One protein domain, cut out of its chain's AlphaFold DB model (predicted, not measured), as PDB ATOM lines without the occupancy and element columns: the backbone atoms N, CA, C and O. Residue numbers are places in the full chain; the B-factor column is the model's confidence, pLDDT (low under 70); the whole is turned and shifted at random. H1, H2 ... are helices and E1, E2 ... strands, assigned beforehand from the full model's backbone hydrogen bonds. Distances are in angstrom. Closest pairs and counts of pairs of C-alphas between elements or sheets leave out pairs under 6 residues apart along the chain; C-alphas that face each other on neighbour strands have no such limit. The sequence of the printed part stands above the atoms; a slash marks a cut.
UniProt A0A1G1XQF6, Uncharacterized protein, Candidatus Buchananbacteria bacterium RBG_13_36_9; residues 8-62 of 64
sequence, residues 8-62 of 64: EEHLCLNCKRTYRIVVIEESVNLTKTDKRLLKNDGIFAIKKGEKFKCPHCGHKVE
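What this domain is: This is residues 8 to 62 of the 64 residues of an uncharacterized protein of Candidatus Buchananbacteria bacterium RBG_13_36_9 (UniProt A0A1G1XQF6). A small sheet of three strands has a short helix, H1, beside its E3 edge, and the unnamed tail, residues 48 to 62, folds back over one face of the sheet. Within that tail, residues 52 to 53 pair antiparallel with residues 60 to 61. The printed part has 55 residues, under half of them in the named elements E1, E2, H1 and E3, in that chain order; the class is mixed, helices and strands. The sheet, in the order E1 E2 E3, is mixed. The whole is compact, with a radius of gyration of the C-alphas of 11.3 A and spans of 30 by 24 by 17 A.

Where its parts are: Find C-alpha 18 at (142.286, 146.379, 122.688); from there E2, residues 18 to 24, runs 18.9 A. E1, residues 8 to 11, begins at (144.872, 154.580, 117.408). E3, residues 43 to 47, runs 13.3 A to (144.111, 164.694, 126.178). H1, residues 32 to 40, runs 12.4 A.

How they stand to each other: Look first at E2, the inner strand. E1 is its antiparallel neighbour in a hairpin, with N 10 and O 19 within hydrogen-bond range at 2.8 A. E3 is its parallel neighbour, with N 22 and O 44 at 2.8 A. E1 and E3 are apart. E2, H1 and E3 form a strand-helix-strand unit, two parallel neighbour strands with a helix between, whose crossover is right-handed. H1 is on the sheet, at a height over the sheet of 5.2 A, but over none of its strands; its closest C-alphas to E3 are those of Leu 38 and Phe 44, 6.4 A. In H1 every O i to N i+4 pair is within hydrogen-bond range.

The domain as a whole: The C-alphas of Cys 15 and Ser 27 are the two farthest apart, 31.6 A. The printed part has no cut, and no link between named elements is long. No printed residue is under 70 in pLDDT.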
ATOM      1  N   GLU A   8     143.870 155.628 117.265       87.06
ATOM      2  CA  GLU A   8     144.872 154.580 117.408       87.06
ATOM      3  C   GLU A   8     144.334 153.424 118.254       87.06
ATOM      4  O   GLU A   8     143.479 153.591 119.128       87.06
ATOM      5  N   GLU A   9     144.806 152.213 117.978       89.44
ATOM      6  CA  GLU A   9     144.433 151.020 118.735       89.44
ATOM      7  C   GLU A   9     145.500 150.692 119.778       89.44
ATOM      8  O   GLU A   9     146.659 150.445 119.456       89.44
ATOM      9  N   HIS A  10     145.094 150.634 121.046       89.06
ATOM     10  CA  HIS A  10     145.986 150.371 122.170       89.06
ATOM     11  C   HIS A  10     145.599 149.086 122.890       89.06
ATOM     12  O   HIS A  10     144.480 148.923 123.386       89.06
ATOM     13  N   LEU A  11     146.568 148.182 123.005       88.50
ATOM     14  CA  LEU A  11     146.434 146.948 123.765       88.50
ATOM     15  C   LEU A  11     146.721 147.202 125.247       88.50
ATOM     16  O   LEU A  11     147.824 147.587 125.635       88.50
ATOM     17  N   CYS A  12     145.760 146.890 126.112       90.38
ATOM     18  CA  CYS A  12     146.036 146.802 127.537       90.38
ATOM     19  C   CYS A  12     146.843 145.530 127.827       90.38
ATOM     20  O   CYS A  12     146.309 144.422 127.791       90.38
ATOM     21  N   LEU A  13     148.122 145.678 128.180       89.12
ATOM     22  CA  LEU A  13     149.014 144.540 128.435       89.12
ATOM     23  C   LEU A  13     148.598 143.676 129.635       89.12
ATOM     24  O   LEU A  13     148.981 142.506 129.679       89.12
ATOM     25  N   ASN A  14     147.793 144.225 130.551       91.25
ATOM     26  CA  ASN A  14     147.303 143.530 131.739       91.25
ATOM     27  C   ASN A  14     146.120 142.595 131.430       91.25
ATOM     28  O   ASN A  14     146.176 141.410 131.730       91.25
ATOM     29  N   CYS A  15     145.054 143.102 130.798       93.56
ATOM     30  CA  CYS A  15     143.848 142.308 130.509       93.56
ATOM     31  C   CYS A  15     143.716 141.865 129.045       93.56
ATOM     32  O   CYS A  15     142.676 141.333 128.669       93.56
ATOM     33  N   LYS A  16     144.732 142.140 128.216       91.75
ATOM     34  CA  LYS A  16     144.821 141.793 126.787       91.75
ATOM     35  C   LYS A  16     143.650 142.284 125.924       91.75
ATOM     36  O   LYS A  16     143.406 141.748 124.851       91.75
ATOM     37  N   ARG A  17     142.934 143.319 126.376       91.38
ATOM     38  CA  ARG A  17     141.860 143.965 125.607       91.38
ATOM     39  C   ARG A  17     142.417 145.132 124.807       91.38
ATOM     40  O   ARG A  17     143.208 145.910 125.343       91.38
ATOM     41  N   THR A  18     141.962 145.258 123.571       91.00
ATOM     42  CA  THR A  18     142.286 146.379 122.688       91.00
ATOM     43  C   THR A  18     141.238 147.477 122.831       91.00
ATOM     44  O   THR A  18     140.046 147.196 122.960       91.00
ATOM     45  N   TYR A  19     141.693 148.725 122.832       91.12
ATOM     46  CA  TYR A  19     140.863 149.918 122.927       91.12
ATOM     47  C   TYR A  19     141.204 150.870 121.794       91.12
ATOM     48  O   TYR A  19     142.376 151.083 121.504       91.12
ATOM     49  N   ARG A  20     140.181 151.475 121.195       92.19
ATOM     50  CA  ARG A  20     140.351 152.549 120.216       92.19
ATOM     51  C   ARG A  20     140.433 153.858 120.979       92.19
ATOM     52  O   ARG A  20     139.517 154.178 121.737       92.19
ATOM     53  N   ILE A  21     141.532 154.580 120.834       90.56
ATOM     54  CA  ILE A  21     141.813 155.798 121.582       90.56
ATOM     55  C   ILE A  21     142.134 156.908 120.590       90.56
ATOM     56  O   ILE A  21     142.883 156.704 119.646       90.56
ATOM     57  N   VAL A  22     141.552 158.082 120.797       90.06
ATOM     58  CA  VAL A  22     141.927 159.301 120.083       90.06
ATOM     59  C   VAL A  22     142.628 160.234 121.055       90.06
ATOM     60  O   VAL A  22     142.099 160.542 122.130       90.06
ATOM     61  N   VAL A  23     143.825 160.675 120.685       88.31
ATOM     62  CA  VAL A  23     144.556 161.690 121.438       88.31
ATOM     63  C   VAL A  23     144.148 163.054 120.897       88.31
ATOM     64  O   VAL A  23     144.320 163.344 119.716       88.31
ATOM     65  N   ILE A  24     143.567 163.885 121.759       87.81
ATOM     66  CA  ILE A  24     143.165 165.251 121.418       87.81
ATOM     67  C   ILE A  24     144.132 166.260 122.036       87.81
ATOM     68  O   ILE A  24     144.646 166.055 123.137       87.81
ATOM     69  N   GLU A  25     144.369 167.370 121.343       85.94
ATOM     70  CA  GLU A  25     145.148 168.484 121.890       85.94
ATOM     71  C   GLU A  25     144.455 169.073 123.133       85.94
ATOM     72  O   GLU A  25     143.230 169.018 123.272       85.94
ATOM     73  N   GLU A  26     145.224 169.656 124.054       82.31
ATOM     74  CA  GLU A  26     144.684 170.159 125.327       82.31
ATOM     75  C   GLU A  26     143.638 171.274 125.139       82.31
ATOM     76  O   GLU A  26     142.690 171.376 125.929       82.31
ATOM     77  N   SER A  27     143.788 172.053 124.060       82.62
ATOM     78  CA  SER A  27     142.882 173.117 123.619       82.62
ATOM     79  C   SER A  27     141.540 172.602 123.087       82.62
ATOM     80  O   SER A  27     140.568 173.361 123.037       82.62
ATOM     81  N   VAL A  28     141.451 171.317 122.722       85.06
ATOM     82  CA  VAL A  28     140.211 170.698 122.251       85.06
ATOM     83  C   VAL A  28     139.320 170.389 123.449       85.06
ATOM     84  O   VAL A  28     139.607 169.531 124.288       85.06
ATOM     85  N   ASN A  29     138.183 171.076 123.507       84.50
ATOM     86  CA  ASN A  29     137.149 170.821 124.498       84.50
ATOM     87  C   ASN A  29     136.026 169.992 123.876       84.50
ATOM     88  O   ASN A  29     135.161 170.522 123.183       84.50
ATOM     89  N   LEU A  30     136.025 168.687 124.157       84.81
ATOM     90  CA  LEU A  30     134.930 167.806 123.755       84.81
ATOM     91  C   LEU A  30     133.645 168.159 124.504       84.81
ATOM     92  O   LEU A  30     133.592 168.106 125.741       84.81
ATOM     93  N   THR A  31     132.588 168.444 123.750       90.12
ATOM     94  CA  THR A  31     131.251 168.642 124.299       90.12
ATOM     95  C   THR A  31     130.683 167.324 124.840       90.12
ATOM     96  O   THR A  31     131.207 166.228 124.604       90.12
ATOM     97  N   LYS A  32     129.568 167.398 125.579       89.25
ATOM     98  CA  LYS A  32     128.846 166.191 126.026       89.25
ATOM     99  C   LYS A  32     128.419 165.314 124.843       89.25
ATOM    100  O   LYS A  32     128.426 164.091 124.970       89.25
ATOM    101  N   THR A  33     128.064 165.933 123.718       90.69
ATOM    102  CA  THR A  33     127.656 165.237 122.496       90.69
ATOM    103  C   THR A  33     128.830 164.485 121.881       90.69
ATOM    104  O   THR A  33     128.700 163.291 121.629       90.69
ATOM    105  N   ASP A  34     129.997 165.122 121.754       88.44
ATOM    106  CA  ASP A  34     131.191 164.485 121.178       88.44
ATOM    107  C   ASP A  34     131.626 163.270 121.999       88.44
ATOM    108  O   ASP A  34     131.852 162.187 121.464       88.44
ATOM    109  N   LYS A  35     131.648 163.409 123.332       85.81
ATOM    110  CA  LYS A  35     131.960 162.295 124.241       85.81
ATOM    111  C   LYS A  35     130.982 161.131 124.083       85.81
ATOM    112  O   LYS A  35     131.383 159.975 124.205       85.81
ATOM    113  N   ARG A  36     129.700 161.421 123.839       89.31
ATOM    114  CA  ARG A  36     128.673 160.398 123.618       89.31
ATOM    115  C   ARG A  36     128.867 159.689 122.280       89.31
ATOM    116  O   ARG A  36     128.766 158.468 122.255       89.31
ATOM    117  N   LEU A  37     129.156 160.431 121.213       90.12
ATOM    118  CA  LEU A  37     129.430 159.868 119.888       90.12
ATOM    119  C   LEU A  37     130.646 158.940 119.928       90.12
ATOM    120  O   LEU A  37     130.527 157.770 119.585       90.12
ATOM    121  N   LEU A  38     131.765 159.414 120.481       89.44
ATOM    122  CA  LEU A  38     132.975 158.604 120.633       89.44
ATOM    123  C   LEU A  38     132.705 157.327 121.437       89.44
ATOM    124  O   LEU A  38     133.087 156.239 121.021       89.44
ATOM    125  N   LYS A  39     131.973 157.436 122.554       86.00
ATOM    126  CA  LYS A  39     131.625 156.273 123.378       86.00
ATOM    127  C   LYS A  39     130.742 155.265 122.633       86.00
ATOM    128  O   LYS A  39     130.936 154.066 122.822       86.00
ATOM    129  N   ASN A  40     129.790 155.726 121.820       90.62
ATOM    130  CA  ASN A  40     128.948 154.850 120.999       90.62
ATOM    131  C   ASN A  40     129.775 154.088 119.953       90.62
ATOM    132  O   ASN A  40     129.518 152.911 119.724       90.62
ATOM    133  N   ASP A  41     130.811 154.726 119.407       89.12
ATOM    134  CA  ASP A  41     131.747 154.108 118.459       89.12
ATOM    135  C   ASP A  41     132.830 153.249 119.143       89.12
ATOM    136  O   ASP A  41     133.718 152.696 118.484       89.12
ATOM    137  N   GLY A  42     132.782 153.132 120.477       89.38
ATOM    138  CA  GLY A  42     133.778 152.409 121.272       89.38
ATOM    139  C   GLY A  42     135.148 153.094 121.309       89.38
ATOM    140  O   GLY A  42     136.153 152.437 121.583       89.38
ATOM    141  N   ILE A  43     135.192 154.396 121.021       91.50
ATOM    142  CA  ILE A  43     136.396 155.221 120.995       91.50
ATOM    143  C   ILE A  43     136.500 156.004 122.305       91.50
ATOM    144  O   ILE A  43     135.556 156.649 122.764       91.50
ATOM    145  N   PHE A  44     137.679 155.977 122.911       89.88
ATOM    146  CA  PHE A  44     138.005 156.755 124.097       89.88
ATOM    147  C   PHE A  44     138.822 157.976 123.687       89.88
ATOM    148  O   PHE A  44     139.839 157.837 123.026       89.88
ATOM    149  N   ALA A  45     138.412 159.173 124.091       89.75
ATOM    150  CA  ALA A  45     139.250 160.355 123.930       89.75
ATOM    151  C   ALA A  45     140.069 160.612 125.188       89.75
ATOM    152  O   ALA A  45     139.522 160.602 126.294       89.75
ATOM    153  N   ILE A  46     141.351 160.901 125.001       89.06
ATOM    154  CA  ILE A  46     142.241 161.381 126.057       89.06
ATOM    155  C   ILE A  46     142.946 162.648 125.593       89.06
ATOM    156  O   ILE A  46     143.216 162.803 124.402       89.06
ATOM    157  N   LYS A  47     143.268 163.551 126.521       88.44
ATOM    158  CA  LYS A  47     144.111 164.694 126.178       88.44
ATOM    159  C   LYS A  47     145.560 164.250 126.000       88.44
ATOM    160  O   LYS A  47     146.029 163.323 126.659       88.44
ATOM    161  N   LYS A  48     146.282 164.931 125.118       85.50
ATOM    162  CA  LYS A  48     147.720 164.746 124.933       85.50
ATOM    163  C   LYS A  48     148.449 164.916 126.266       85.50
ATOM    164  O   LYS A  48     148.260 165.912 126.954       85.50
ATOM    165  N   GLY A  49     149.257 163.925 126.632       82.25
ATOM    166  CA  GLY A  49     149.953 163.871 127.923       82.25
ATOM    167  C   GLY A  49     149.164 163.205 129.059       82.25
ATOM    168  O   GLY A  49     149.762 162.864 130.082       82.25
ATOM    169  N   GLU A  50     147.863 162.944 128.896       85.88
ATOM    170  CA  GLU A  50     147.113 162.134 129.856       85.88
ATOM    171  C   GLU A  50     147.363 160.636 129.660       85.88
ATOM    172  O   GLU A  50     147.596 160.141 128.559       85.88
ATOM    173  N   LYS A  51     147.283 159.881 130.761       84.12
ATOM    174  CA  LYS A  51     147.391 158.418 130.729       84.12
ATOM    175  C   LYS A  51     146.005 157.805 130.610       84.12
ATOM    176  O   LYS A  51     145.164 158.012 131.489       84.12
ATOM    177  N   PHE A  52     145.785 156.979 129.590       88.81
ATOM    178  CA  PHE A  52     144.556 156.200 129.498       88.81
ATOM    179  C   PHE A  52     144.504 155.162 130.619       88.81
ATOM    180  O   PHE A  52     145.436 154.385 130.823       88.81
ATOM    181  N   LYS A  53     143.392 155.120 131.351       90.75
ATOM    182  CA  LYS A  53     143.134 154.075 132.341       90.75
ATOM    183  C   LYS A  53     142.207 153.040 131.722       90.75
ATOM    184  O   LYS A  53     141.074 153.357 131.375       90.75
ATOM    185  N   CYS A  54     142.677 151.799 131.626       90.88
ATOM    186  CA  CYS A  54     141.891 150.694 131.100       90.88
ATOM    187  C   CYS A  54     140.576 150.559 131.893       90.88
ATOM    188  O   CYS A  54     140.628 150.324 133.104       90.88
ATOM    189  N   PRO A  55     139.401 150.657 131.248       89.38
ATOM    190  CA  PRO A  55     138.116 150.608 131.941       89.38
ATOM    191  C   PRO A  55     137.792 149.215 132.493       89.38
ATOM    192  O   PRO A  55     136.957 149.093 133.379       89.38
ATOM    193  N   HIS A  56     138.447 148.162 131.990       90.88
ATOM    194  CA  HIS A  56     138.194 146.792 132.430       90.88
ATOM    195  C   HIS A  56     139.007 146.394 133.667       90.88
ATOM    196  O   HIS A  56     138.482 145.740 134.558       90.88
ATOM    197  N   CYS A  57     140.293 146.750 133.724       92.75
ATOM    198  CA  CYS A  57     141.187 146.324 134.813       92.75
ATOM    199  C   CYS A  57     141.810 147.477 135.608       92.75
ATOM    200  O   CYS A  57     142.589 147.239 136.524       92.75
ATOM    201  N   GLY A  58     141.534 148.729 135.240       90.75
ATOM    202  CA  GLY A  58     142.086 149.910 135.902       90.75
ATOM    203  C   GLY A  58     143.576 150.164 135.652       90.75
ATOM    204  O   GLY A  58     144.103 151.147 136.172       90.75
ATOM    205  N   HIS A  59     144.258 149.321 134.869       90.25
ATOM    206  CA  HIS A  59     145.676 149.486 134.556       90.25
ATOM    207  C   HIS A  59     145.905 150.691 133.637       90.25
ATOM    208  O   HIS A  59     145.109 150.948 132.732       90.25
ATOM    209  N   LYS A  60     146.996 151.427 133.856       87.44
ATOM    210  CA  LYS A  60     147.366 152.563 133.006       87.44
ATOM    211  C   LYS A  60     147.970 152.028 131.713       87.44
ATOM    212  O   LYS A  60     148.925 151.266 131.755       87.44
ATOM    213  N   VAL A  61     147.390 152.404 130.586       83.44
ATOM    214  CA  VAL A  61     147.918 152.093 129.260       83.44
ATOM    215  C   VAL A  61     148.683 153.321 128.793       83.44
ATOM    216  O   VAL A  61     148.174 154.441 128.872       83.44
ATOM    217  N   GLU A  62     149.916 153.112 128.349       77.12
ATOM    218  CA  GLU A  62     150.669 154.160 127.676       77.12
ATOM    219  C   GLU A  62     150.131 154.316 126.255       77.12
ATOM    220  O   GLU A  62     150.085 153.363 125.475       77.12
TER     221      GLU A  62